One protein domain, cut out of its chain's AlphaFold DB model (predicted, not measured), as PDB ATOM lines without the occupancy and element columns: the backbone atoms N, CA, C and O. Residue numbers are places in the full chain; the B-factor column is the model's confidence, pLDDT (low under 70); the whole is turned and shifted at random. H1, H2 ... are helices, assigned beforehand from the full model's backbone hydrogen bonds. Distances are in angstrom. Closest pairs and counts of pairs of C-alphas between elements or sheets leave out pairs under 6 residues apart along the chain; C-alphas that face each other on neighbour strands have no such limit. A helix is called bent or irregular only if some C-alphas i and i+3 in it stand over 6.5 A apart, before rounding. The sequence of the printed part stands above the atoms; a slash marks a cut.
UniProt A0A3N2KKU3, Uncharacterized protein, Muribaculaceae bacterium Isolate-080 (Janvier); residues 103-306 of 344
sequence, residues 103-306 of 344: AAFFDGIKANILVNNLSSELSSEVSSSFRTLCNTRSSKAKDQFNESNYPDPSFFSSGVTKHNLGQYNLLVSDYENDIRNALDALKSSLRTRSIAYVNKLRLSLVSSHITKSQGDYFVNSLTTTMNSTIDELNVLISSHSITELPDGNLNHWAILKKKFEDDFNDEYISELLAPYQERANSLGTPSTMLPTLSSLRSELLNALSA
ATOM      1  N   ALA A 103      -0.864  56.662 -28.956       88.44
ATOM      2  CA  ALA A 103      -1.481  55.594 -28.170       88.44
ATOM      3  C   ALA A 103      -0.589  54.339 -28.105       88.44
ATOM      4  O   ALA A 103      -0.299  53.854 -27.007       88.44
ATOM      5  N   ALA A 104      -0.092  53.878 -29.256       87.56
ATOM      6  CA  ALA A 104       0.790  52.717 -29.361       87.56
ATOM      7  C   ALA A 104       2.121  52.917 -28.618       87.56
ATOM      8  O   ALA A 104       2.604  52.007 -27.941       87.56
ATOM      9  N   PHE A 105       2.694  54.122 -28.688       87.44
ATOM     10  CA  PHE A 105       3.904  54.481 -27.952       87.44
ATOM     11  C   PHE A 105       3.726  54.308 -26.434       87.44
ATOM     12  O   PHE A 105       4.539  53.648 -25.779       87.44
ATOM     13  N   PHE A 106       2.631  54.830 -25.872       89.62
ATOM     14  CA  PHE A 106       2.332  54.675 -24.445       89.62
ATOM     15  C   PHE A 106       2.042  53.222 -24.049       89.62
ATOM     16  O   PHE A 106       2.409  52.810 -22.946       89.62
ATOM     17  N   ASP A 107       1.427  52.431 -24.930       88.50
ATOM     18  CA  ASP A 107       1.210  51.001 -24.694       88.50
ATOM     19  C   ASP A 107       2.538  50.219 -24.643       88.50
ATOM     20  O   ASP A 107       2.699  49.335 -23.797       88.50
ATOM     21  N   GLY A 108       3.536  50.608 -25.446       86.06
ATOM     22  CA  GLY A 108       4.899  50.072 -25.358       86.06
ATOM     23  C   GLY A 108       5.578  50.368 -24.014       86.06
ATOM     24  O   GLY A 108       6.156  49.476 -23.390       86.06
ATOM     25  N   ILE A 109       5.458  51.598 -23.506       86.88
ATOM     26  CA  ILE A 109       6.008  51.964 -22.187       86.88
ATOM     27  C   ILE A 109       5.281  51.223 -21.067       86.88
ATOM     28  O   ILE A 109       5.918  50.713 -20.143       86.88
ATOM     29  N   LYS A 110       3.953  51.111 -21.160       90.62
ATOM     30  CA  LYS A 110       3.152  50.322 -20.224       90.62
ATOM     31  C   LYS A 110       3.641  48.874 -20.166       90.62
ATOM     32  O   LYS A 110       3.790  48.348 -19.067       90.62
ATOM     33  N   ALA A 111       3.930  48.248 -21.308       87.44
ATOM     34  CA  ALA A 111       4.478  46.894 -21.346       87.44
ATOM     35  C   ALA A 111       5.820  46.792 -20.596       87.44
ATOM     36  O   ALA A 111       5.985  45.883 -19.785       87.44
ATOM     37  N   ASN A 112       6.726  47.762 -20.773       85.56
ATOM     38  CA  ASN A 112       8.002  47.813 -20.041       85.56
ATOM     39  C   ASN A 112       7.813  47.968 -18.523       85.56
ATOM     40  O   ASN A 112       8.545  47.360 -17.743       85.56
ATOM     41  N   ILE A 113       6.826  48.759 -18.091       88.44
ATOM     42  CA  ILE A 113       6.480  48.898 -16.668       88.44
ATOM     43  C   ILE A 113       5.912  47.587 -16.117       88.44
ATOM     44  O   ILE A 113       6.223  47.220 -14.990       88.44
ATOM     45  N   LEU A 114       5.102  46.853 -16.880       88.19
ATOM     46  CA  LEU A 114       4.502  45.599 -16.408       88.19
ATOM     47  C   LEU A 114       5.535  44.502 -16.120       88.19
ATOM     48  O   LEU A 114       5.302  43.680 -15.239       88.19
ATOM     49  N   VAL A 115       6.666  44.500 -16.827       86.94
ATOM     50  CA  VAL A 115       7.751  43.515 -16.654       86.94
ATOM     51  C   VAL A 115       8.971  44.088 -15.930       86.94
ATOM     52  O   VAL A 115      10.075  43.556 -16.040       86.94
ATOM     53  N   ASN A 116       8.800  45.201 -15.214       87.88
ATOM     54  CA  ASN A 116       9.908  45.856 -14.537       87.88
ATOM     55  C   ASN A 116      10.514  44.993 -13.417       87.88
ATOM     56  O   ASN A 116       9.852  44.150 -12.816       87.88
ATOM     57  N   ASN A 117      11.781  45.253 -13.103       89.94
ATOM     58  CA  ASN A 117      12.533  44.557 -12.065       89.94
ATOM     59  C   ASN A 117      12.774  45.417 -10.810       89.94
ATOM     60  O   ASN A 117      13.559  45.009  -9.955       89.94
ATOM     61  N   LEU A 118      12.119  46.579 -10.675       93.81
ATOM     62  CA  LEU A 118      12.385  47.528  -9.592       93.81
ATOM     63  C   LEU A 118      12.140  46.894  -8.221       93.81
ATOM     64  O   LEU A 118      13.003  46.993  -7.357       93.81
ATOM     65  N   SER A 119      11.028  46.175  -8.026       93.00
ATOM     66  CA  SER A 119      10.755  45.498  -6.745       93.00
ATOM     67  C   SER A 119      11.868  44.515  -6.371       93.00
ATOM     68  O   SER A 119      12.243  44.421  -5.204       93.00
ATOM     69  N   SER A 120      12.434  43.812  -7.356       93.69
ATOM     70  CA  SER A 120      13.541  42.874  -7.146       93.69
ATOM     71  C   SER A 120      14.843  43.603  -6.804       93.69
ATOM     72  O   SER A 120      15.516  43.242  -5.839       93.69
ATOM     73  N   GLU A 121      15.168  44.680  -7.531       95.12
ATOM     74  CA  GLU A 121      16.333  45.523  -7.235       95.12
ATOM     75  C   GLU A 121      16.254  46.104  -5.814       95.12
ATOM     76  O   GLU A 121      17.219  46.005  -5.061       95.12
ATOM     77  N   LEU A 122      15.095  46.633  -5.414       96.31
ATOM     78  CA  LEU A 122      14.874  47.179  -4.073       96.31
ATOM     79  C   LEU A 122      14.927  46.089  -2.989       96.31
ATOM     80  O   LEU A 122      15.542  46.292  -1.946       96.31
ATOM     81  N   SER A 123      14.353  44.909  -3.242       96.25
ATOM     82  CA  SER A 123      14.419  43.767  -2.310       96.25
ATOM     83  C   SER A 123      15.850  43.266  -2.099       96.25
ATOM     84  O   SER A 123      16.211  42.808  -1.011       96.25
ATOM     85  N   SER A 124      16.697  43.375  -3.126       96.62
ATOM     86  CA  SER A 124      18.123  43.062  -3.019       96.62
ATOM     87  C   SER A 124      18.844  44.016  -2.057       96.62
ATOM     88  O   SER A 124      19.665  43.569  -1.257       96.62
ATOM     89  N   GLU A 125      18.497  45.308  -2.059       97.19
ATOM     90  CA  GLU A 125      19.047  46.292  -1.110       97.19
ATOM     91  C   GLU A 125      18.636  45.974   0.342       97.19
ATOM     92  O   GLU A 125      19.466  46.036   1.255       97.19
ATOM     93  N   VAL A 126      17.385  45.541   0.559       97.75
ATOM     94  CA  VAL A 126      16.905  45.077   1.878       97.75
ATOM     95  C   VAL A 126      17.677  43.832   2.324       97.75
ATOM     96  O   VAL A 126      18.215  43.790   3.431       97.75
ATOM     97  N   SER A 127      17.825  42.848   1.434       97.50
ATOM     98  CA  SER A 127      18.577  41.613   1.701       97.50
ATOM     99  C   SER A 127      20.059  41.876   1.996       97.50
ATOM    100  O   SER A 127      20.667  41.207   2.833       97.50
ATOM    101  N   SER A 128      20.659  42.850   1.311       97.62
ATOM    102  CA  SER A 128      22.037  43.288   1.555       97.62
ATOM    103  C   SER A 128      22.187  43.926   2.940       97.62
ATOM    104  O   SER A 128      23.136  43.625   3.670       97.62
ATOM    105  N   SER A 129      21.210  44.743   3.341       97.81
ATOM    106  CA  SER A 129      21.176  45.376   4.665       97.81
ATOM    107  C   SER A 129      21.027  44.342   5.782       97.81
ATOM    108  O   SER A 129      21.777  44.398   6.755       97.81
ATOM    109  N   PHE A 130      20.160  43.338   5.599       98.44
ATOM    110  CA  PHE A 130      20.033  42.198   6.516       98.44
ATOM    111  C   PHE A 130      21.382  41.505   6.743       98.44
ATOM    112  O   PHE A 130      21.859  41.396   7.871       98.44
ATOM    113  N   ARG A 131      22.057  41.104   5.655       98.06
ATOM    114  CA  ARG A 131      23.367  40.434   5.733       98.06
ATOM    115  C   ARG A 131      24.410  41.303   6.424       98.06
ATOM    116  O   ARG A 131      25.199  40.793   7.214       98.06
ATOM    117  N   THR A 132      24.413  42.602   6.136       97.75
ATOM    118  CA  THR A 132      25.336  43.557   6.757       97.75
ATOM    119  C   THR A 132      25.125  43.614   8.268       97.75
ATOM    120  O   THR A 132      26.090  43.482   9.015       97.75
ATOM    121  N   LEU A 133      23.877  43.716   8.730       98.12
ATOM    122  CA  LEU A 133      23.550  43.744  10.157       98.12
ATOM    123  C   LEU A 133      23.911  42.439  10.874       98.12
ATOM    124  O   LEU A 133      24.528  42.498  11.942       98.12
ATOM    125  N   CYS A 134      23.605  41.280  10.282       97.88
ATOM    126  CA  CYS A 134      23.977  39.978  10.848       97.88
ATOM    127  C   CYS A 134      25.501  39.799  10.920       97.88
ATOM    128  O   CYS A 134      26.022  39.279  11.913       97.88
ATOM    129  N   ASN A 135      26.237  40.258   9.903       98.06
ATOM    130  CA  ASN A 135      27.699  40.224   9.901       98.06
ATOM    131  C   ASN A 135      28.276  41.143  10.982       98.06
ATOM    132  O   ASN A 135      29.111  40.695  11.764       98.06
ATOM    133  N   THR A 136      27.793  42.385  11.091       97.94
ATOM    134  CA  THR A 136      28.215  43.331  12.138       97.94
ATOM    135  C   THR A 136      27.945  42.776  13.538       97.94
ATOM    136  O   THR A 136      28.834  42.828  14.392       97.94
ATOM    137  N   ARG A 137      26.767  42.176  13.769       97.62
ATOM    138  CA  ARG A 137      26.447  41.478  15.023       97.62
ATOM    139  C   ARG A 137      27.460  40.382  15.313       97.62
ATOM    140  O   ARG A 137      28.021  40.344  16.400       97.62
ATOM    141  N   SER A 138      27.703  39.506  14.339       97.62
ATOM    142  CA  SER A 138      28.589  38.347  14.493       97.62
ATOM    143  C   SER A 138      30.033  38.767  14.769       97.62
ATOM    144  O   SER A 138      30.699  38.172  15.615       97.62
ATOM    145  N   SER A 139      30.506  39.829  14.110       97.75
ATOM    146  CA  SER A 139      31.810  40.437  14.382       97.75
ATOM    147  C   SER A 139      31.889  40.994  15.803       97.75
ATOM    148  O   SER A 139      32.800  40.627  16.537       97.75
ATOM    149  N   LYS A 140      30.908  41.790  16.256       97.12
ATOM    150  CA  LYS A 140      30.884  42.283  17.647       97.12
ATOM    151  C   LYS A 140      30.814  41.137  18.660       97.12
ATOM    152  O   LYS A 140      31.571  41.136  19.627       97.12
ATOM    153  N   ALA A 141      29.969  40.137  18.410       96.25
ATOM    154  CA  ALA A 141      29.817  38.954  19.254       96.25
ATOM    155  C   ALA A 141      31.131  38.160  19.396       96.25
ATOM    156  O   ALA A 141      31.417  37.585  20.446       96.25
ATOM    157  N   LYS A 142      31.941  38.125  18.334       95.75
ATOM    158  CA  LYS A 142      33.247  37.463  18.311       95.75
ATOM    159  C   LYS A 142      34.345  38.298  18.970       95.75
ATOM    160  O   LYS A 142      35.129  37.755  19.742       95.75
ATOM    161  N   ASP A 143      34.413  39.584  18.649       95.69
ATOM    162  CA  ASP A 143      35.564  40.423  18.987       95.69
ATOM    163  C   ASP A 143      35.447  41.024  20.394       95.69
ATOM    164  O   ASP A 143      36.453  41.215  21.076       95.69
ATOM    165  N   GLN A 144      34.223  41.306  20.854       96.56
ATOM    166  CA  GLN A 144      33.998  42.032  22.105       96.56
ATOM    167  C   GLN A 144      33.849  41.108  23.313       96.56
ATOM    168  O   GLN A 144      34.321  41.454  24.391       96.56
ATOM    169  N   PHE A 145      33.241  39.932  23.155       96.00
ATOM    170  CA  PHE A 145      32.963  39.024  24.271       96.00
ATOM    171  C   PHE A 145      34.105  38.041  24.514       96.00
ATOM    172  O   PHE A 145      34.082  36.893  24.072       96.00
ATOM    173  N   ASN A 146      35.109  38.510  25.246       94.56
ATOM    174  CA  ASN A 146      36.263  37.727  25.666       94.56
ATOM    175  C   ASN A 146      36.619  38.035  27.130       94.56
ATOM    176  O   ASN A 146      36.141  39.013  27.705       94.56
ATOM    177  N   GLU A 147      37.481  37.208  27.719       92.19
ATOM    178  CA  GLU A 147      37.895  37.311  29.124       92.19
ATOM    179  C   GLU A 147      38.583  38.645  29.464       92.19
ATOM    180  O   GLU A 147      38.448  39.137  30.579       92.19
ATOM    181  N   SER A 148      39.271  39.273  28.503       90.44
ATOM    182  CA  SER A 148      39.924  40.570  28.723       90.44
ATOM    183  C   SER A 148      38.917  41.713  28.861       90.44
ATOM    184  O   SER A 148      39.141  42.627  29.651       90.44
ATOM    185  N   ASN A 149      37.836  41.687  28.082       91.69
ATOM    186  CA  ASN A 149      36.813  42.736  28.088       91.69
ATOM    187  C   ASN A 149      35.746  42.508  29.167       91.69
ATOM    188  O   ASN A 149      35.188  43.468  29.693       91.69
ATOM    189  N   TYR A 150      35.476  41.245  29.503       92.81
ATOM    190  CA  TYR A 150      34.481  40.838  30.494       92.81
ATOM    191  C   TYR A 150      35.080  39.779  31.435       92.81
ATOM    192  O   TYR A 150      34.746  38.592  31.325       92.81
ATOM    193  N   PRO A 151      35.978  40.185  32.351       89.62
ATOM    194  CA  PRO A 151      36.611  39.268  33.289       89.62
ATOM    195  C   PRO A 151      35.602  38.717  34.299       89.62
ATOM    196  O   PRO A 151      34.637  39.396  34.674       89.62
ATOM    197  N   ASP A 152      35.848  37.496  34.770       84.69
ATOM    198  CA  ASP A 152      35.049  36.892  35.833       84.69
ATOM    199  C   ASP A 152      35.400  37.508  37.200       84.69
ATOM    200  O   ASP A 152      36.571  37.770  37.500       84.69
ATOM    201  N   PRO A 153      34.402  37.763  38.060       77.44
ATOM    202  CA  PRO A 153      34.631  38.329  39.374       77.44
ATOM    203  C   PRO A 153      35.331  37.309  40.277       77.44
ATOM    204  O   PRO A 153      34.883  36.176  40.445       77.44
ATOM    205  N   SER A 154      36.395  37.737  40.954       74.81
ATOM    206  CA  SER A 154      36.921  37.011  42.111       74.81
ATOM    207  C   SER A 154      35.948  37.101  43.297       74.81
ATOM    208  O   SER A 154      35.140  38.038  43.374       74.81
ATOM    209  N   PHE A 155      36.032  36.148  44.239       56.03
ATOM    210  CA  PHE A 155      35.270  36.190  45.496       56.03
ATOM    211  C   PHE A 155      35.399  37.594  46.128       56.03
ATOM    212  O   PHE A 155      36.510  38.056  46.378       56.03
ATOM    213  N   PHE A 156      34.258  38.263  46.362       57.38
ATOM    214  CA  PHE A 156      34.094  39.635  46.895       57.38
ATOM    215  C   PHE A 156      34.243  40.836  45.924       57.38
ATOM    216  O   PHE A 156      34.139  41.982  46.366       57.38
ATOM    217  N   SER A 157      34.387  40.639  44.606       65.62
ATOM    218  CA  SER A 157      34.563  41.747  43.638       65.62
ATOM    219  C   SER A 157      33.258  42.281  43.004       65.62
ATOM    220  O   SER A 157      32.985  42.136  41.813       65.62
ATOM    221  N   SER A 158      32.445  43.004  43.783       68.88
ATOM    222  CA  SER A 158      31.219  43.653  43.260       68.88
ATOM    223  C   SER A 158      31.477  44.706  42.162       68.88
ATOM    224  O   SER A 158      30.596  44.988  41.347       68.88
ATOM    225  N   GLY A 159      32.689  45.270  42.100       83.44
ATOM    226  CA  GLY A 159      33.091  46.249  41.084       83.44
ATOM    227  C   GLY A 159      33.212  45.676  39.669       83.44
ATOM    228  O   GLY A 159      32.845  46.355  38.714       83.44
ATOM    229  N   VAL A 160      33.650  44.418  39.532       86.56
ATOM    230  CA  VAL A 160      33.823  43.753  38.225       86.56
ATOM    231  C   VAL A 160      32.472  43.511  37.560       86.56
ATOM    232  O   VAL A 160      32.288  43.810  36.386       86.56
ATOM    233  N   THR A 161      31.477  43.072  38.332       88.06
ATOM    234  CA  THR A 161      30.116  42.863  37.814       88.06
ATOM    235  C   THR A 161      29.501  44.168  37.306       88.06
ATOM    236  O   THR A 161      28.997  44.214  36.187       88.06
ATOM    237  N   LYS A 162      29.601  45.259  38.080       89.06
ATOM    238  CA  LYS A 162      29.111  46.581  37.646       89.06
ATOM    239  C   LYS A 162      29.815  47.074  36.382       89.06
ATOM    240  O   LYS A 162      29.165  47.640  35.508       89.06
ATOM    241  N   HIS A 163      31.125  46.855  36.288       90.62
ATOM    242  CA  HIS A 163      31.905  47.204  35.108       90.62
ATOM    243  C   HIS A 163      31.439  46.431  33.866       90.62
ATOM    244  O   HIS A 163      31.156  47.056  32.846       90.62
ATOM    245  N   ASN A 164      31.272  45.108  33.968       93.44
ATOM    246  CA  ASN A 164      30.822  44.260  32.861       93.44
ATOM    247  C   ASN A 164      29.414  44.642  32.378       93.44
ATOM    248  O   ASN A 164      29.187  44.716  31.175       93.44
ATOM    249  N   LEU A 165      28.483  44.936  33.295       93.50
ATOM    250  CA  LEU A 165      27.137  45.415  32.944       93.50
ATOM    251  C   LEU A 165      27.188  46.763  32.209       93.50
ATOM    252  O   LEU A 165      26.504  46.953  31.207       93.50
ATOM    253  N   GLY A 166      28.029  47.692  32.677       94.31
ATOM    254  CA  GLY A 166      28.238  48.982  32.017       94.31
ATOM    255  C   GLY A 166      28.816  48.836  30.608       94.31
ATOM    256  O   GLY A 166      28.276  49.414  29.668       94.31
ATOM    257  N   GLN A 167      29.870  48.030  30.450       95.12
ATOM    258  CA  GLN A 167      30.475  47.729  29.147       95.12
ATOM    259  C   GLN A 167      29.480  47.074  28.184       95.12
ATOM    260  O   GLN A 167      29.381  47.480  27.028       95.12
ATOM    261  N   TYR A 168      28.699  46.110  28.673       97.19
ATOM    262  CA  TYR A 168      27.676  45.443  27.880       97.19
ATOM    263  C   TYR A 168      26.625  46.429  27.360       97.19
ATOM    264  O   TYR A 168      26.349  46.459  26.163       97.19
ATOM    265  N   ASN A 169      26.077  47.277  28.234       97.50
ATOM    266  CA  ASN A 169      25.061  48.255  27.845       97.50
ATOM    267  C   ASN A 169      25.604  49.284  26.835       97.50
ATOM    268  O   ASN A 169      24.869  49.704  25.942       97.50
ATOM    269  N   LEU A 170      26.888  49.659  26.928       96.75
ATOM    270  CA  LEU A 170      27.543  50.493  25.911       96.75
ATOM    271  C   LEU A 170      27.628  49.772  24.561       96.75
ATOM    272  O   LEU A 170      27.231  50.335  23.547       96.75
ATOM    273  N   LEU A 171      28.067  48.511  24.546       97.31
ATOM    274  CA  LEU A 171      28.149  47.707  23.324       97.31
ATOM    275  C   LEU A 171      26.778  47.521  22.651       97.31
ATOM    276  O   LEU A 171      26.672  47.589  21.424       97.31
ATOM    277  N   VAL A 172      25.740  47.281  23.452       97.69
ATOM    278  CA  VAL A 172      24.350  47.176  22.991       97.69
ATOM    279  C   VAL A 172      23.897  48.491  22.362       97.69
ATOM    280  O   VAL A 172      23.457  48.492  21.214       97.69
ATOM    281  N   SER A 173      24.094  49.615  23.058       97.06
ATOM    282  CA  SER A 173      23.779  50.945  22.526       97.06
ATOM    283  C   SER A 173      24.534  51.244  21.224       97.06
ATOM    284  O   SER A 173      23.977  51.862  20.315       97.06
ATOM    285  N   ASP A 174      25.789  50.807  21.111       97.00
ATOM    286  CA  ASP A 174      26.583  50.961  19.893       97.00
ATOM    287  C   ASP A 174      26.009  50.136  18.734       97.00
ATOM    288  O   ASP A 174      25.920  50.635  17.613       97.00
ATOM    289  N   TYR A 175      25.582  48.894  18.976       97.50
ATOM    290  CA  TYR A 175      24.956  48.081  17.930       97.50
ATOM    291  C   TYR A 175      23.574  48.616  17.520       97.50
ATOM    292  O   TYR A 175      23.245  48.626  16.336       97.50
ATOM    293  N   GLU A 176      22.787  49.151  18.455       97.31
ATOM    294  CA  GLU A 176      21.549  49.865  18.121       97.31
ATOM    295  C   GLU A 176      21.806  51.093  17.236       97.31
ATOM    296  O   GLU A 176      21.026  51.375  16.325       97.31
ATOM    297  N   ASN A 177      22.907  51.817  17.462       96.69
ATOM    298  CA  ASN A 177      23.330  52.907  16.581       96.69
ATOM    299  C   ASN A 177      23.745  52.396  15.194       96.69
ATOM    300  O   ASN A 177      23.392  53.018  14.191       96.69
ATOM    301  N   ASP A 178      24.427  51.252  15.110       97.06
ATOM    302  CA  ASP A 178      24.737  50.612  13.826       97.06
ATOM    303  C   ASP A 178      23.458  50.231  13.060       97.06
ATOM    304  O   ASP A 178      23.385  50.442  11.847       97.06
ATOM    305  N   ILE A 179      22.419  49.755  13.761       97.56
ATOM    306  CA  ILE A 179      21.091  49.517  13.176       97.56
ATOM    307  C   ILE A 179      20.499  50.825  12.640       97.56
ATOM    308  O   ILE A 179      20.116  50.865  11.471       97.56
ATOM    309  N   ARG A 180      20.462  51.907  13.437       95.62
ATOM    310  CA  ARG A 180      19.956  53.230  12.996       95.62
ATOM    311  C   ARG A 180      20.633  53.680  11.701       95.62
ATOM    312  O   ARG A 180      19.960  53.974  10.715       95.62
ATOM    313  N   ASN A 181      21.963  53.640  11.683       95.75
ATOM    314  CA  ASN A 181      22.763  54.041  10.530       95.75
ATOM    315  C   ASN A 181      22.479  53.170   9.294       95.75
ATOM    316  O   ASN A 181      22.361  53.691   8.183       95.75
ATOM    317  N   ALA A 182      22.341  51.852   9.468       96.19
ATOM    318  CA  ALA A 182      22.017  50.939   8.374       96.19
ATOM    319  C   ALA A 182      20.616  51.196   7.799       96.19
ATOM    320  O   ALA A 182      20.439  51.179   6.581       96.19
ATOM    321  N   LEU A 183      19.629  51.479   8.653       95.75
ATOM    322  CA  LEU A 183      18.263  51.795   8.236       95.75
ATOM    323  C   LEU A 183      18.181  53.120   7.456       95.75
ATOM    324  O   LEU A 183      17.451  53.201   6.462       95.75
ATOM    325  N   ASP A 184      18.951  54.137   7.849       94.19
ATOM    326  CA  ASP A 184      19.043  55.414   7.124       94.19
ATOM    327  C   ASP A 184      19.776  55.275   5.780       94.19
ATOM    328  O   ASP A 184      19.354  55.833   4.755       94.19
ATOM    329  N   ALA A 185      20.844  54.475   5.753       95.50
ATOM    330  CA  ALA A 185      21.540  54.125   4.520       95.50
ATOM    331  C   ALA A 185      20.621  53.351   3.561       95.50
ATOM    332  O   ALA A 185      20.582  53.660   2.367       95.50
ATOM    333  N   LEU A 186      19.821  52.410   4.075       96.69
ATOM    334  CA  LEU A 186      18.843  51.663   3.289       96.69
ATOM    335  C   LEU A 186      17.781  52.593   2.689       96.69
ATOM    336  O   LEU A 186      17.555  52.528   1.482       96.69
ATOM    337  N   LYS A 187      17.193  53.516   3.468       95.31
ATOM    338  CA  LYS A 187      16.264  54.535   2.927       95.31
ATOM    339  C   LYS A 187      16.886  55.287   1.752       95.31
ATOM    340  O   LYS A 187      16.252  55.465   0.712       95.31
ATOM    341  N   SER A 188      18.136  55.710   1.906       95.38
ATOM    342  CA  SER A 188      18.868  56.436   0.867       95.38
ATOM    343  C   SER A 188      19.128  55.569  -0.372       95.38
ATOM    344  O   SER A 188      18.941  56.043  -1.494       95.38
ATOM    345  N   SER A 189      19.486  54.294  -0.190       95.56
ATOM    346  CA  SER A 189      19.682  53.343  -1.292       95.56
ATOM    347  C   SER A 189      18.389  53.109  -2.080       95.56
ATOM    348  O   SER A 189      18.388  53.218  -3.311       95.56
ATOM    349  N   LEU A 190      17.265  52.897  -1.381       95.69
ATOM    350  CA  LEU A 190      15.949  52.742  -2.005       95.69
ATOM    351  C   LEU A 190      15.599  53.964  -2.866       95.69
ATOM    352  O   LEU A 190      15.246  53.801  -4.034       95.69
ATOM    353  N   ARG A 191      15.779  55.189  -2.343       95.38
ATOM    354  CA  ARG A 191      15.541  56.427  -3.112       95.38
ATOM    355  C   ARG A 191      16.404  56.490  -4.368       95.38
ATOM    356  O   ARG A 191      15.889  56.748  -5.454       95.38
ATOM    357  N   THR A 192      17.703  56.234  -4.241       95.31
ATOM    358  CA  THR A 192      18.636  56.277  -5.375       95.31
ATOM    359  C   THR A 192      18.253  55.271  -6.461       95.31
ATOM    360  O   THR A 192      18.227  55.630  -7.641       95.31
ATOM    361  N   ARG A 193      17.899  54.032  -6.091       94.94
ATOM    362  CA  ARG A 193      17.444  52.996  -7.036       94.94
ATOM    363  C   ARG A 193      16.138  53.383  -7.726       94.94
ATOM    364  O   ARG A 193      16.066  53.324  -8.954       94.94
ATOM    365  N   SER A 194      15.152  53.851  -6.963       93.69
ATOM    366  CA  SER A 194      13.880  54.349  -7.494       93.69
ATOM    367  C   SER A 194      14.091  55.483  -8.500       93.69
ATOM    368  O   SER A 194      13.603  55.407  -9.625       93.69
ATOM    369  N   ILE A 195      14.887  56.499  -8.156       92.69
ATOM    370  CA  ILE A 195      15.176  57.635  -9.045       92.69
ATOM    371  C   ILE A 195      15.927  57.185 -10.303       92.69
ATOM    372  O   ILE A 195      15.612  57.630 -11.408       92.69
ATOM    373  N   ALA A 196      16.903  56.283 -10.171       92.44
ATOM    374  CA  ALA A 196      17.616  55.734 -11.319       92.44
ATOM    375  C   ALA A 196      16.664  55.005 -12.280       92.44
ATOM    376  O   ALA A 196      16.765  55.177 -13.497       92.44
ATOM    377  N   TYR A 197      15.709  54.240 -11.751       91.31
ATOM    378  CA  TYR A 197      14.691  53.567 -12.552       91.31
ATOM    379  C   TYR A 197      13.737  54.558 -13.242       91.31
ATOM    380  O   TYR A 197      13.521  54.455 -14.451       91.31
ATOM    381  N   VAL A 198      13.236  55.571 -12.528       90.75
ATOM    382  CA  VAL A 198      12.392  56.631 -13.117       90.75
ATOM    383  C   VAL A 198      13.123  57.351 -14.257       90.75
ATOM    384  O   VAL A 198      12.544  57.600 -15.313       90.75
ATOM    385  N   ASN A 199      14.420  57.622 -14.098       88.88
ATOM    386  CA  ASN A 199      15.229  58.219 -15.160       88.88
ATOM    387  C   ASN A 199      15.421  57.285 -16.366       88.88
ATOM    388  O   ASN A 199      15.441  57.764 -17.498       88.88
ATOM    389  N   LYS A 200      15.503  55.962 -16.172       88.31
ATOM    390  CA  LYS A 200      15.477  55.007 -17.296       88.31
ATOM    391  C   LYS A 200      14.141  55.068 -18.040       88.31
ATOM    392  O   LYS A 200      14.145  55.143 -19.265       88.31
ATOM    393  N   LEU A 201      13.014  55.116 -17.322       85.50
ATOM    394  CA  LEU A 201      11.691  55.283 -17.941       85.50
ATOM    395  C   LEU A 201      11.577  56.599 -18.716       85.50
ATOM    396  O   LEU A 201      11.017  56.618 -19.810       85.50
ATOM    397  N   ARG A 202      12.153  57.690 -18.197       84.94
ATOM    398  CA  ARG A 202      12.226  58.978 -18.901       84.94
ATOM    399  C   ARG A 202      12.896  58.846 -20.268       84.94
ATOM    400  O   ARG A 202      12.431  59.455 -21.225       84.94
ATOM    401  N   LEU A 203      13.967  58.059 -20.379       83.19
ATOM    402  CA  LEU A 203      14.631  57.825 -21.666       83.19
ATOM    403  C   LEU A 203      13.716  57.080 -22.646       83.19
ATOM    404  O   LEU A 203      13.723  57.388 -23.832       83.19
ATOM    405  N   SER A 204      12.882  56.160 -22.154       80.25
ATOM    406  CA  SER A 204      11.847  55.502 -22.963       80.25
ATOM    407  C   SER A 204      10.696  56.435 -23.353       80.25
ATOM    408  O   SER A 204      10.011  56.158 -24.330       80.25
ATOM    409  N   LEU A 205      10.495  57.538 -22.623       76.62
ATOM    410  CA  LEU A 205       9.516  58.586 -22.930       76.62
ATOM    411  C   LEU A 205      10.012  59.597 -23.979       76.62
ATOM    412  O   LEU A 205       9.259  60.488 -24.367       76.62
ATOM    413  N   VAL A 206      11.254  59.494 -24.461       75.25
ATOM    414  CA  VAL A 206      11.756  60.398 -25.504       75.25
ATOM    415  C   VAL A 206      11.097  60.047 -26.837       75.25
ATOM    416  O   VAL A 206      11.422  59.044 -27.465       75.25
ATOM    417  N   SER A 207      10.174  60.897 -27.280       75.25
ATOM    418  CA  SER A 207       9.544  60.821 -28.599       75.25
ATOM    419  C   SER A 207       9.346  62.219 -29.176       75.25
ATOM    420  O   SER A 207       9.402  63.212 -28.450       75.25
ATOM    421  N   SER A 208       9.055  62.303 -30.477       68.50
ATOM    422  CA  SER A 208       8.638  63.552 -31.130       68.50
ATOM    423  C   SER A 208       7.355  64.151 -30.544       68.50
ATOM    424  O   SER A 208       7.074  65.319 -30.789       68.50
ATOM    425  N   HIS A 209       6.583  63.372 -29.780       73.38
ATOM    426  CA  HIS A 209       5.266  63.758 -29.272       73.38
ATOM    427  C   HIS A 209       5.279  64.192 -27.800       73.38
ATOM    428  O   HIS A 209       4.271  64.692 -27.308       73.38
ATOM    429  N   ILE A 210       6.393  64.003 -27.083       77.81
ATOM    430  CA  ILE A 210       6.529  64.388 -25.674       77.81
ATOM    431  C   ILE A 210       7.475  65.575 -25.567       77.81
ATOM    432  O   ILE A 210       8.659  65.495 -25.897       77.81
ATOM    433  N   THR A 211       6.956  66.688 -25.055       80.50
ATOM    434  CA  THR A 211       7.784  67.860 -24.766       80.50
ATOM    435  C   THR A 211       8.688  67.614 -23.558       80.50
ATOM    436  O   THR A 211       8.403  66.795 -22.681       80.50
ATOM    437  N   LYS A 212       9.781  68.380 -23.464       81.94
ATOM    438  CA  LYS A 212      10.685  68.315 -22.309       81.94
ATOM    439  C   LYS A 212       9.946  68.551 -20.984       81.94
ATOM    440  O   LYS A 212      10.180  67.809 -20.037       81.94
ATOM    441  N   SER A 213       9.042  69.531 -20.935       84.12
ATOM    442  CA  SER A 213       8.264  69.859 -19.734       84.12
ATOM    443  C   SER A 213       7.339  68.721 -19.304       84.12
ATOM    444  O   SER A 213       7.266  68.420 -18.119       84.12
ATOM    445  N   GLN A 214       6.678  68.050 -20.249       81.62
ATOM    446  CA  GLN A 214       5.837  66.881 -19.969       81.62
ATOM    447  C   GLN A 214       6.656  65.692 -19.454       81.62
ATOM    448  O   GLN A 214       6.262  65.032 -18.492       81.62
ATOM    449  N   GLY A 215       7.829  65.450 -20.047       83.31
ATOM    450  CA  GLY A 215       8.770  64.448 -19.546       83.31
ATOM    451  C   GLY A 215       9.275  64.768 -18.134       83.31
ATOM    452  O   GLY A 215       9.334  63.877 -17.288       83.31
ATOM    453  N   ASP A 216       9.591  66.035 -17.854       86.12
ATOM    454  CA  ASP A 216      10.013  66.493 -16.524       86.12
ATOM    455  C   ASP A 216       8.869  66.375 -15.496       86.12
ATOM    456  O   ASP A 216       9.098  65.920 -14.376       86.12
ATOM    457  N   TYR A 217       7.629  66.701 -15.876       85.81
ATOM    458  CA  TYR A 217       6.444  66.517 -15.029       85.81
ATOM    459  C   TYR A 217       6.230  65.049 -14.646       85.81
ATOM    460  O   TYR A 217       5.997  64.755 -13.470       85.81
ATOM    461  N   PHE A 218       6.351  64.125 -15.606       86.38
ATOM    462  CA  PHE A 218       6.247  62.689 -15.343       86.38
ATOM    463  C   PHE A 218       7.276  62.235 -14.302       86.38
ATOM    464  O   PHE A 218       6.918  61.575 -13.324       86.38
ATOM    465  N   VAL A 219       8.542  62.623 -14.489       89.31
ATOM    466  CA  VAL A 219       9.631  62.274 -13.569       89.31
ATOM    467  C   VAL A 219       9.375  62.852 -12.185       89.31
ATOM    468  O   VAL A 219       9.381  62.108 -11.209       89.31
ATOM    469  N   ASN A 220       9.091  64.151 -12.096       90.19
ATOM    470  CA  ASN A 220       8.874  64.826 -10.819       90.19
ATOM    471  C   ASN A 220       7.693  64.223 -10.054       90.19
ATOM    472  O   ASN A 220       7.808  63.971  -8.856       90.19
ATOM    473  N   SER A 221       6.585  63.939 -10.742       88.31
ATOM    474  CA  SER A 221       5.396  63.337 -10.132       88.31
ATOM    475  C   SER A 221       5.701  61.945  -9.586       88.31
ATOM    476  O   SER A 221       5.418  61.657  -8.425       88.31
ATOM    477  N   LEU A 222       6.339  61.089 -10.389       89.38
ATOM    478  CA  LEU A 222       6.638  59.721  -9.978       89.38
ATOM    479  C   LEU A 222       7.688  59.668  -8.860       89.38
ATOM    480  O   LEU A 222       7.514  58.936  -7.887       89.38
ATOM    481  N   THR A 223       8.745  60.479  -8.953       92.56
ATOM    482  CA  THR A 223       9.753  60.609  -7.893       92.56
ATOM    483  C   THR A 223       9.139  61.119  -6.592       92.56
ATOM    484  O   THR A 223       9.471  60.597  -5.531       92.56
ATOM    485  N   THR A 224       8.215  62.080  -6.650       91.69
ATOM    486  CA  THR A 224       7.521  62.595  -5.457       91.69
ATOM    487  C   THR A 224       6.689  61.506  -4.783       91.69
ATOM    488  O   THR A 224       6.807  61.318  -3.572       91.69
ATOM    489  N   THR A 225       5.910  60.739  -5.552       90.50
ATOM    490  CA  THR A 225       5.121  59.613  -5.026       90.50
ATOM    491  C   THR A 225       6.013  58.555  -4.375       90.50
ATOM    492  O   THR A 225       5.754  58.130  -3.247       90.50
ATOM    493  N   MET A 226       7.100  58.163  -5.050       91.88
ATOM    494  CA  MET A 226       8.038  57.165  -4.529       91.88
ATOM    495  C   MET A 226       8.751  57.654  -3.262       91.88
ATOM    496  O   MET A 226       8.845  56.904  -2.294       91.88
ATOM    497  N   ASN A 227       9.211  58.908  -3.232       92.38
ATOM    498  CA  ASN A 227       9.851  59.481  -2.047       92.38
ATOM    499  C   ASN A 227       8.881  59.566  -0.869       92.38
ATOM    500  O   ASN A 227       9.240  59.131   0.216       92.38
ATOM    501  N   SER A 228       7.645  60.022  -1.095       90.81
ATOM    502  CA  SER A 228       6.626  60.101  -0.038       90.81
ATOM    503  C   SER A 228       6.362  58.725   0.582       90.81
ATOM    504  O   SER A 228       6.314  58.585   1.797       90.81
ATOM    505  N   THR A 229       6.303  57.683  -0.251       90.00
ATOM    506  CA  THR A 229       6.141  56.290   0.204       90.00
ATOM    507  C   THR A 229       7.319  55.811   1.063       90.00
ATOM    508  O   THR A 229       7.136  55.037   2.000       90.00
ATOM    509  N   ILE A 230       8.542  56.250   0.746       92.94
ATOM    510  CA  ILE A 230       9.749  55.935   1.527       92.94
ATOM    511  C   ILE A 230       9.783  56.746   2.828       92.94
ATOM    512  O   ILE A 230      10.221  56.230   3.853       92.94
ATOM    513  N   ASP A 231       9.322  57.996   2.809       90.19
ATOM    514  CA  ASP A 231       9.316  58.892   3.971       90.19
ATOM    515  C   ASP A 231       8.379  58.403   5.083       90.19
ATOM    516  O   ASP A 231       8.643  58.633   6.262       90.19
ATOM    517  N   GLU A 232       7.337  57.648   4.724       89.44
ATOM    518  CA  GLU A 232       6.440  56.969   5.667       89.44
ATOM    519  C   GLU A 232       7.122  55.848   6.474       89.44
ATOM    520  O   GLU A 232       6.545  55.348   7.442       89.44
ATOM    521  N   LEU A 233       8.340  55.423   6.111       90.44
ATOM    522  CA  LEU A 233       9.077  54.413   6.868       90.44
ATOM    523  C   LEU A 233       9.567  54.995   8.195       90.44
ATOM    524  O   LEU A 233      10.552  55.734   8.248       90.44
ATOM    525  N   ASN A 234       8.930  54.584   9.284       84.56
ATOM    526  CA  ASN A 234       9.386  54.861  10.636       84.56
ATOM    527  C   ASN A 234       9.450  53.554  11.429       84.56
ATOM    528  O   ASN A 234       8.415  52.988  11.772       84.56
ATOM    529  N   VAL A 235      10.663  53.064  11.685       87.75
ATOM    530  CA  VAL A 235      10.891  51.830  12.443       87.75
ATOM    531  C   VAL A 235      11.470  52.195  13.801       87.75
ATOM    532  O   VAL A 235      12.498  52.866  13.892       87.75
ATOM    533  N   LEU A 236      10.788  51.757  14.856       88.12
ATOM    534  CA  LEU A 236      11.253  51.908  16.227       88.12
ATOM    535  C   LEU A 236      12.257  50.802  16.538       88.12
ATOM    536  O   LEU A 236      11.970  49.624  16.344       88.12
ATOM    537  N   ILE A 237      13.426  51.191  17.036       90.81
ATOM    538  CA  ILE A 237      14.451  50.254  17.496       90.81
ATOM    539  C   ILE A 237      14.274  50.099  19.000       90.81
ATOM    540  O   ILE A 237      14.391  51.082  19.738       90.81
ATOM    541  N   SER A 238      13.975  48.878  19.433       87.12
ATOM    542  CA  SER A 238      13.868  48.537  20.849       87.12
ATOM    543  C   SER A 238      15.199  48.799  21.541       87.12
ATOM    544  O   SER A 238      16.240  48.334  21.079       87.12
ATOM    545  N   SER A 239      15.156  49.547  22.645       90.19
ATOM    546  CA  SER A 239      16.334  49.755  23.479       90.19
ATOM    547  C   SER A 239      16.494  48.580  24.434       90.19
ATOM    548  O   SER A 239      15.581  48.273  25.204       90.19
ATOM    549  N   HIS A 240      17.653  47.940  24.383       92.50
ATOM    550  CA  HIS A 240      18.025  46.837  25.249       92.50
ATOM    551  C   HIS A 240      19.024  47.332  26.294       92.50
ATOM    552  O   HIS A 240      19.938  48.105  26.019       92.50
ATOM    553  N   SER A 241      18.841  46.894  27.534       93.50
ATOM    554  CA  SER A 241      19.821  47.084  28.599       93.50
ATOM    555  C   SER A 241      19.578  46.068  29.701       93.50
ATOM    556  O   SER A 241      18.471  45.546  29.851       93.50
ATOM    557  N   ILE A 242      20.617  45.790  30.477       94.06
ATOM    558  CA  ILE A 242      20.540  44.921  31.646       94.06
ATOM    559  C   ILE A 242      21.022  45.663  32.890       94.06
ATOM    560  O   ILE A 242      21.978  46.444  32.854       94.06
ATOM    561  N   THR A 243      20.351  45.409  34.009       92.25
ATOM    562  CA  THR A 243      20.716  45.933  35.336       92.25
ATOM    563  C   THR A 243      21.353  44.874  36.229       92.25
ATOM    564  O   THR A 243      21.956  45.206  37.246       92.25
ATOM    565  N   GLU A 244      21.239  43.607  35.837       91.19
ATOM    566  CA  GLU A 244      21.782  42.435  36.513       91.19
ATOM    567  C   GLU A 244      22.265  41.411  35.481       91.19
ATOM    568  O   GLU A 244      21.900  41.479  34.305       91.19
ATOM    569  N   LEU A 245      23.148  40.501  35.900       87.38
ATOM    570  CA  LEU A 245      23.666  39.469  35.007       87.38
ATOM    571  C   LEU A 245      22.592  38.408  34.751       87.38
ATOM    572  O   LEU A 245      21.924  38.007  35.702       87.38
ATOM    573  N   PRO A 246      22.456  37.913  33.509       88.94
ATOM    574  CA  PRO A 246      21.575  36.787  33.236       88.94
ATOM    575  C   PRO A 246      21.997  35.541  34.026       88.94
ATOM    576  O   PRO A 246      23.192  35.283  34.193       88.94
ATOM    577  N   ASP A 247      21.020  34.751  34.467       83.06
ATOM    578  CA  ASP A 247      21.271  33.514  35.206       83.06
ATOM    579  C   ASP A 247      22.119  32.522  34.391       83.06
ATOM    580  O   ASP A 247      21.855  32.253  33.214       83.06
ATOM    581  N   GLY A 248      23.122  31.917  35.033       79.12
ATOM    582  CA  GLY A 248      23.932  30.872  34.415       79.12
ATOM    583  C   GLY A 248      25.190  30.511  35.199       79.12
ATOM    584  O   GLY A 248      25.697  31.291  35.994       79.12
ATOM    585  N   ASN A 249      25.721  29.316  34.924       77.75
ATOM    586  CA  ASN A 249      26.978  28.812  35.501       77.75
ATOM    587  C   ASN A 249      28.177  28.978  34.544       77.75
ATOM    588  O   ASN A 249      29.174  28.271  34.673       77.75
ATOM    589  N   LEU A 250      28.049  29.839  33.532       82.44
ATOM    590  CA  LEU A 250      29.106  30.126  32.561       82.44
ATOM    591  C   LEU A 250      29.881  31.386  32.973       82.44
ATOM    592  O   LEU A 250      29.397  32.191  33.764       82.44
ATOM    593  N   ASN A 251      31.056  31.578  32.380       89.25
ATOM    594  CA  ASN A 251      31.824  32.815  32.524       89.25
ATOM    595  C   ASN A 251      31.012  34.024  32.021       89.25
ATOM    596  O   ASN A 251      30.239  33.908  31.061       89.25
ATOM    597  N   HIS A 252      31.222  35.195  32.619       90.38
ATOM    598  CA  HIS A 252      30.462  36.419  32.350       90.38
ATOM    599  C   HIS A 252      30.455  36.788  30.863       90.38
ATOM    600  O   HIS A 252      29.399  37.098  30.311       90.38
ATOM    601  N   TRP A 253      31.605  36.702  30.186       92.69
ATOM    602  CA  TRP A 253      31.703  36.980  28.749       92.69
ATOM    603  C   TRP A 253      30.809  36.059  27.905       92.69
ATOM    604  O   TRP A 253      30.207  36.516  26.937       92.69
ATOM    605  N   ALA A 254      30.672  34.783  28.276       93.06
ATOM    606  CA  ALA A 254      29.866  33.810  27.539       93.06
ATOM    607  C   ALA A 254      28.361  34.019  27.770       93.06
ATOM    608  O   ALA A 254      27.580  33.938  26.821       93.06
ATOM    609  N   ILE A 255      27.959  34.333  29.008       93.94
ATOM    610  CA  ILE A 255      26.565  34.662  29.351       93.94
ATOM    611  C   ILE A 255      26.117  35.917  28.598       93.94
ATOM    612  O   ILE A 255      25.067  35.922  27.954       93.94
ATOM    613  N   LEU A 256      26.931  36.972  28.646       95.50
ATOM    614  CA  LEU A 256      26.622  38.245  28.002       95.50
ATOM    615  C   LEU A 256      26.618  38.128  26.473       95.50
ATOM    616  O   LEU A 256      25.746  38.708  25.827       95.50
ATOM    617  N   LYS A 257      27.527  37.327  25.895       96.44
ATOM    618  CA  LYS A 257      27.516  37.023  24.459       96.44
ATOM    619  C   LYS A 257      26.193  36.399  24.040       96.44
ATOM    620  O   LYS A 257      25.567  36.876  23.100       96.44
ATOM    621  N   LYS A 258      25.760  35.360  24.761       95.25
ATOM    622  CA  LYS A 258      24.499  34.678  24.478       95.25
ATOM    623  C   LYS A 258      23.322  35.650  24.562       95.25
ATOM    624  O   LYS A 258      22.522  35.702  23.642       95.25
ATOM    625  N   LYS A 259      23.262  36.476  25.612       96.12
ATOM    626  CA  LYS A 259      22.210  37.489  25.768       96.12
ATOM    627  C   LYS A 259      22.176  38.484  24.599       96.12
ATOM    628  O   LYS A 259      21.102  38.780  24.098       96.12
ATOM    629  N   PHE A 260      23.336  38.958  24.133       97.19
ATOM    630  CA  PHE A 260      23.430  39.817  22.945       97.19
ATOM    631  C   PHE A 260      22.953  39.120  21.662       97.19
ATOM    632  O   PHE A 260      22.230  39.717  20.870       97.19
ATOM    633  N   GLU A 261      23.349  37.864  21.445       96.25
ATOM    634  CA  GLU A 261      22.921  37.081  20.277       96.25
ATOM    635  C   GLU A 261      21.418  36.757  20.314       96.25
ATOM    636  O   GLU A 261      20.786  36.749  19.259       96.25
ATOM    637  N   ASP A 262      20.848  36.556  21.506       95.50
ATOM    638  CA  ASP A 262      19.416  36.331  21.715       95.50
ATOM    639  C   ASP A 262      18.598  37.616  21.469       95.50
ATOM    640  O   ASP A 262      17.592  37.562  20.760       95.50
ATOM    641  N   ASP A 263      19.046  38.766  21.996       95.44
ATOM    642  CA  ASP A 263      18.375  40.071  21.836       95.44
ATOM    643  C   ASP A 263      18.389  40.566  20.385       95.44
ATOM    644  O   ASP A 263      17.426  41.162  19.907       95.44
ATOM    645  N   PHE A 264      19.476  40.291  19.663       96.69
ATOM    646  CA  PHE A 264      19.674  40.733  18.285       96.69
ATOM    647  C   PHE A 264      19.695  39.571  17.295       96.69
ATOM    648  O   PHE A 264      20.477  39.567  16.342       96.69
ATOM    649  N   ASN A 265      18.863  38.557  17.515       96.38
ATOM    650  CA  ASN A 265      18.804  37.386  16.648       96.38
ATOM    651  C   ASN A 265      18.342  37.730  15.207       96.38
ATOM    652  O   ASN A 265      17.970  38.859  14.880       96.38
ATOM    653  N   ASP A 266      18.409  36.751  14.302       97.56
ATOM    654  CA  ASP A 266      18.045  36.951  12.889       97.56
ATOM    655  C   ASP A 266      16.560  37.320  12.701       97.56
ATOM    656  O   ASP A 266      16.219  38.028  11.752       97.56
ATOM    657  N   GLU A 267      15.683  36.868  13.601       97.06
ATOM    658  CA  GLU A 267      14.252  37.183  13.586       97.06
ATOM    659  C   GLU A 267      14.024  38.663  13.910       97.06
ATOM    660  O   GLU A 267      13.391  39.355  13.116       97.06
ATOM    661  N   TYR A 268      14.663  39.191  14.957       95.75
ATOM    662  CA  TYR A 268      14.625  40.614  15.306       95.75
ATOM    663  C   TYR A 268      15.062  41.511  14.136       95.75
ATOM    664  O   TYR A 268      14.381  42.475  13.779       95.75
ATOM    665  N   ILE A 269      16.184  41.179  13.484       97.00
ATOM    666  CA  ILE A 269      16.678  41.947  12.329       97.00
ATOM    667  C   ILE A 269      15.700  41.837  11.146       97.00
ATOM    668  O   ILE A 269      15.483  42.818  10.430       97.00
ATOM    669  N   SER A 270      15.092  40.666  10.937       96.88
ATOM    670  CA  SER A 270      14.097  40.458   9.877       96.88
ATOM    671  C   SER A 270      12.831  41.282  10.113       96.88
ATOM    672  O   SER A 270      12.348  41.928   9.184       96.88
ATOM    673  N   GLU A 271      12.321  41.311  11.344       95.94
ATOM    674  CA  GLU A 271      11.146  42.099  11.728       95.94
ATOM    675  C   GLU A 271      11.388  43.603  11.560       95.94
ATOM    676  O   GLU A 271      10.545  44.303  10.998       95.94
ATOM    677  N   LEU A 272      12.574  44.095  11.941       95.88
ATOM    678  CA  LEU A 272      12.973  45.488  11.708       95.88
ATOM    679  C   LEU A 272      12.963  45.869  10.218       95.88
ATOM    680  O   LEU A 272      12.640  47.005   9.864       95.88
ATOM    681  N   LEU A 273      13.327  44.936   9.335       97.19
ATOM    682  CA  LEU A 273      13.403  45.162   7.889       97.19
ATOM    683  C   LEU A 273      12.100  44.839   7.145       97.19
ATOM    684  O   LEU A 273      11.965  45.213   5.978       97.19
ATOM    685  N   ALA A 274      11.119  44.204   7.789       96.38
ATOM    686  CA  ALA A 274       9.854  43.838   7.155       96.38
ATOM    687  C   ALA A 274       9.099  45.042   6.546       96.38
ATOM    688  O   ALA A 274       8.694  44.942   5.383       96.38
ATOM    689  N   PRO A 275       8.995  46.215   7.213       96.50
ATOM    690  CA  PRO A 275       8.379  47.398   6.607       96.50
ATOM    691  C   PRO A 275       9.117  47.872   5.348       96.50
ATOM    692  O   PRO A 275       8.500  48.278   4.364       96.50
ATOM    693  N   TYR A 276      10.450  47.781   5.338       96.38
ATOM    694  CA  TYR A 276      11.260  48.128   4.169       96.38
ATOM    695  C   TYR A 276      11.021  47.161   3.011       96.38
ATOM    696  O   TYR A 276      10.917  47.597   1.864       96.38
ATOM    697  N   GLN A 277      10.893  45.866   3.304       95.94
ATOM    698  CA  GLN A 277      10.587  44.843   2.308       95.94
ATOM    699  C   GLN A 277       9.193  45.042   1.696       95.94
ATOM    700  O   GLN A 277       9.027  44.930   0.481       95.94
ATOM    701  N   GLU A 278       8.196  45.387   2.511       93.69
ATOM    702  CA  GLU A 278       6.855  45.725   2.032       93.69
ATOM    703  C   GLU A 278       6.892  46.935   1.086       93.69
ATOM    704  O   GLU A 278       6.352  46.881  -0.026       93.69
ATOM    705  N   ARG A 279       7.609  48.003   1.465       93.19
ATOM    706  CA  ARG A 279       7.761  49.181   0.599       93.19
ATOM    707  C   ARG A 279       8.528  48.866  -0.680       93.19
ATOM    708  O   ARG A 279       8.063  49.264  -1.747       93.19
ATOM    709  N   ALA A 280       9.624  48.112  -0.604       93.44
ATOM    710  CA  ALA A 280      10.378  47.649  -1.770       93.44
ATOM    711  C   ALA A 280       9.478  46.904  -2.767       93.44
ATOM    712  O   ALA A 280       9.507  47.188  -3.967       93.44
ATOM    713  N   ASN A 281       8.614  46.018  -2.265       90.81
ATOM    714  CA  ASN A 281       7.635  45.316  -3.086       90.81
ATOM    715  C   ASN A 281       6.645  46.294  -3.728       90.81
ATOM    716  O   ASN A 281       6.470  46.248  -4.946       90.81
ATOM    717  N   SER A 282       6.058  47.204  -2.939       89.69
ATOM    718  CA  SER A 282       5.031  48.156  -3.388       89.69
ATOM    719  C   SER A 282       5.531  49.168  -4.432       89.69
ATOM    720  O   SER A 282       4.839  49.446  -5.414       89.69
ATOM    721  N   LEU A 283       6.750  49.690  -4.278       89.25
ATOM    722  CA  LEU A 283       7.301  50.748  -5.130       89.25
ATOM    723  C   LEU A 283       7.524  50.287  -6.573       89.25
ATOM    724  O   LEU A 283       7.329  51.070  -7.500       89.25
ATOM    725  N   GLY A 284       7.899  49.023  -6.769       80.56
ATOM    726  CA  GLY A 284       8.037  48.437  -8.102       80.56
ATOM    727  C   GLY A 284       6.741  47.860  -8.679       80.56
ATOM    728  O   GLY A 284       6.754  47.341  -9.797       80.56
ATOM    729  N   THR A 285       5.605  47.972  -7.981       85.94
ATOM    730  CA  THR A 285       4.325  47.535  -8.553       85.94
ATOM    731  C   THR A 285       3.874  48.458  -9.687       85.94
ATOM    732  O   THR A 285       4.000  49.685  -9.587       85.94
ATOM    733  N   PRO A 286       3.259  47.912 -10.752       85.25
ATOM    734  CA  PRO A 286       2.669  48.731 -11.806       85.25
ATOM    735  C   PRO A 286       1.640  49.743 -11.282       85.25
ATOM    736  O   PRO A 286       1.534  50.835 -11.833       85.25
ATOM    737  N   SER A 287       0.924  49.438 -10.195       84.75
ATOM    738  CA  SER A 287      -0.038  50.352  -9.559       84.75
ATOM    739  C   SER A 287       0.568  51.682  -9.109       84.75
ATOM    740  O   SER A 287      -0.140  52.682  -9.106       84.75
ATOM    741  N   THR A 288       1.863  51.724  -8.793       83.44
ATOM    742  CA  THR A 288       2.557  52.958  -8.392       83.44
ATOM    743  C   THR A 288       2.888  53.850  -9.593       83.44
ATOM    744  O   THR A 288       2.908  55.071  -9.483       83.44
ATOM    745  N   MET A 289       3.140  53.254 -10.763       83.62
ATOM    746  CA  MET A 289       3.709  53.948 -11.929       83.62
ATOM    747  C   MET A 289       2.686  54.223 -13.036       83.62
ATOM    748  O   MET A 289       2.735  55.264 -13.696       83.62
ATOM    749  N   LEU A 290       1.748  53.296 -13.248       89.44
ATOM    750  CA  LEU A 290       0.756  53.383 -14.315       89.44
ATOM    751  C   LEU A 290      -0.183  54.594 -14.200       89.44
ATOM    752  O   LEU A 290      -0.458  55.174 -15.246       89.44
ATOM    753  N   PRO A 291      -0.642  55.042 -13.013       90.81
ATOM    754  CA  PRO A 291      -1.522  56.211 -12.921       90.81
ATOM    755  C   PRO A 291      -0.899  57.496 -13.488       90.81
ATOM    756  O   PRO A 291      -1.553  58.230 -14.235       90.81
ATOM    757  N   THR A 292       0.383  57.744 -13.201       87.12
ATOM    758  CA  THR A 292       1.117  58.908 -13.725       87.12
ATOM    759  C   THR A 292       1.289  58.811 -15.241       87.12
ATOM    760  O   THR A 292       1.059  59.788 -15.954       87.12
ATOM    761  N   LEU A 293       1.624  57.619 -15.754       88.50
ATOM    762  CA  LEU A 293       1.733  57.377 -17.196       88.50
ATOM    763  C   LEU A 293       0.382  57.562 -17.908       88.50
ATOM    764  O   LEU A 293       0.318  58.190 -18.963       88.50
ATOM    765  N   SER A 294      -0.697  57.038 -17.326       90.62
ATOM    766  CA  SER A 294      -2.062  57.166 -17.841       90.62
ATOM    767  C   SER A 294      -2.516  58.620 -17.889       90.62
ATOM    768  O   SER A 294      -3.106  59.024 -18.885       90.62
ATOM    769  N   SER A 295      -2.198  59.411 -16.864       89.00
ATOM    770  CA  SER A 295      -2.535  60.838 -16.829       89.00
ATOM    771  C   SER A 295      -1.855  61.598 -17.970       89.00
ATOM    772  O   SER A 295      -2.523  62.320 -18.709       89.00
ATOM    773  N   LEU A 296      -0.555  61.356 -18.187       88.00
ATOM    774  CA  LEU A 296       0.188  61.960 -19.296       88.00
ATOM    775  C   LEU A 296      -0.354  61.517 -20.668       88.00
ATOM    776  O   LEU A 296      -0.517  62.342 -21.567       88.00
ATOM    777  N   ARG A 297      -0.673  60.223 -20.831       90.88
ATOM    778  CA  ARG A 297      -1.302  59.699 -22.055       90.88
ATOM    779  C   ARG A 297      -2.616  60.422 -22.343       90.88
ATOM    780  O   ARG A 297      -2.845  60.829 -23.477       90.88
ATOM    781  N   SER A 298      -3.482  60.558 -21.342       89.94
ATOM    782  CA  SER A 298      -4.783  61.210 -21.494       89.94
ATOM    783  C   SER A 298      -4.645  62.681 -21.873       89.94
ATOM    784  O   SER A 298      -5.358  63.134 -22.762       89.94
ATOM    785  N   GLU A 299      -3.712  63.412 -21.263       87.12
ATOM    786  CA  GLU A 299      -3.441  64.812 -21.609       87.12
ATOM    787  C   GLU A 299      -3.038  64.964 -23.085       87.12
ATOM    788  O   GLU A 299      -3.638  65.753 -23.818       87.12
ATOM    789  N   LEU A 300      -2.089  64.144 -23.550       85.25
ATOM    790  CA  LEU A 300      -1.615  64.169 -24.936       85.25
ATOM    791  C   LEU A 300      -2.687  63.730 -25.933       85.25
ATOM    792  O   LEU A 300      -2.877  64.376 -26.961       85.25
ATOM    793  N   LEU A 301      -3.424  62.658 -25.629       87.44
ATOM    794  CA  LEU A 301      -4.502  62.189 -26.497       87.44
ATOM    795  C   LEU A 301      -5.654  63.187 -26.574       87.44
ATOM    796  O   LEU A 301      -6.264  63.291 -27.633       87.44
ATOM    797  N   ASN A 302      -5.951  63.926 -25.505       85.75
ATOM    798  CA  ASN A 302      -6.980  64.964 -25.529       85.75
ATOM    799  C   ASN A 302      -6.542  66.161 -26.379       85.75
ATOM    800  O   ASN A 302      -7.315  66.612 -27.225       85.75
ATOM    801  N   ALA A 303      -5.299  66.624 -26.209       81.44
ATOM    802  CA  ALA A 303      -4.732  67.694 -27.028       81.44
ATOM    803  C   ALA A 303      -4.712  67.316 -28.520       81.44
ATOM    804  O   ALA A 303      -5.099  68.112 -29.376       81.44
ATOM    805  N   LEU A 304      -4.338  66.071 -28.827       82.62
ATOM    806  CA  LEU A 304      -4.358  65.565 -30.193       82.62
ATOM    807  C   LEU A 304      -5.777  65.368 -30.701       82.62
ATOM    808  O   LEU A 304      -6.048  65.845 -31.782       82.62
ATOM    809  N   SER A 305      -6.700  64.755 -29.953       74.75
ATOM    810  CA  SER A 305      -8.063  64.435 -30.428       74.75
ATOM    811  C   SER A 305      -8.890  65.662 -30.810       74.75
ATOM    812  O   SER A 305      -9.732  65.561 -31.703       74.75
ATOM    813  N   ALA A 306      -8.640  66.817 -30.186       72.75
ATOM    814  CA  ALA A 306      -9.240  68.078 -30.617       72.75
ATOM    815  C   ALA A 306      -8.868  68.412 -32.075       72.75
ATOM    816  O   ALA A 306      -9.724  68.845 -32.841       72.75
TER     817      ALA A 306
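AT A GLANCE: This is residues 103 to 306 of the 344 residues of an uncharacterized protein of Muribaculaceae bacterium Isolate-080 (Janvier) (UniProt A0A3N2KKU3). A long, thin rod of helices that run nearly lengthwise, with H3 as its long spine and the other helices staggered beside it. H2, H5 and H6 lie along one part of the rod; H4, H7 and H1 make one end, and at the opposite end residues 154 to 159, of which 158 and 159 belong to H3, stick out. Residues 232 to 251, with no named element, run back along the rod from H4 to H5. The printed part has 204 residues with seven named helices, H1 to H7, and no named strand; the class is all helix. It is only just extended, close to loose, with a radius of gyration of the C-alphas of 25.2 A and spans of 93 by 22 by 21 A.

HOW THE PARTS SIT: H1, residues 103 to 114, is apart from H2, residues 118 to 143. H2 and H3, residues 158 to 204, form a helical hairpin at a shallow tilt of 19 degrees; the closest C-alphas, of Leu 122 and Leu 190, are 6.0 A apart, and H3 touches H2 with residues 175 to 197 alone. H3 and H4, residues 212 to 231, form another, with C-alphas of Ile 195 and Thr 223 closest at 6.3 A. H5, residues 252 to 263, touches H2, the closest C-alphas being those of Ala 141 and Lys 257, 6.0 A apart. H6, residues 266 to 283, touches H2, opposite ways at a shallow tilt of 18 degrees, with C-alphas of Ser 119 and Asn 281 closest at 4.8 A. H2, H3, H4, H5 and H6 make a bundle, helices set alongside one another. H7, residues 286 to 306, touches H1, opposite ways at 4 degrees, a shallow tilt; C-alphas of Leu 114 and Pro 286 are closest at 5.9 A. H7 also touches H4, at Phe 218 and Thr 292, whose C-alphas are 6.6 A apart. Every O i to N i+4 pair is within hydrogen-bond range in H1 to H5, but 12 of 14 in H6 and 15 of 17 in H7.

IN THESE COORDINATES: H1 begins at C-alpha 103 (-1.481, 55.594, -28.170). H2 is 37.5 A long, H3 70.0 A, H4 28.0 A, H6 25.1 A and H7 29.5 A. H3 begins at C-alpha 158 (31.219, 43.653, 43.260). H6 is irregular, with C-alphas 272 and 275 7.1 A apart, and has a kink of 46 degrees near residue 273; H7 is only just irregular, with C-alphas 288 and 291 6.9 A apart. H7 ends at C-alpha 306 (-9.240, 68.078, -30.617).

THE WHOLE: The C-alphas of Phe 155 and Ala 306, the two farthest apart, are 93.8 A apart. The printed part has no cut. The links H2 to H3 and H4 to H5 are long. The mean pLDDT of the printed part is 90.3; residues 155 to 158 and 208 are under 70.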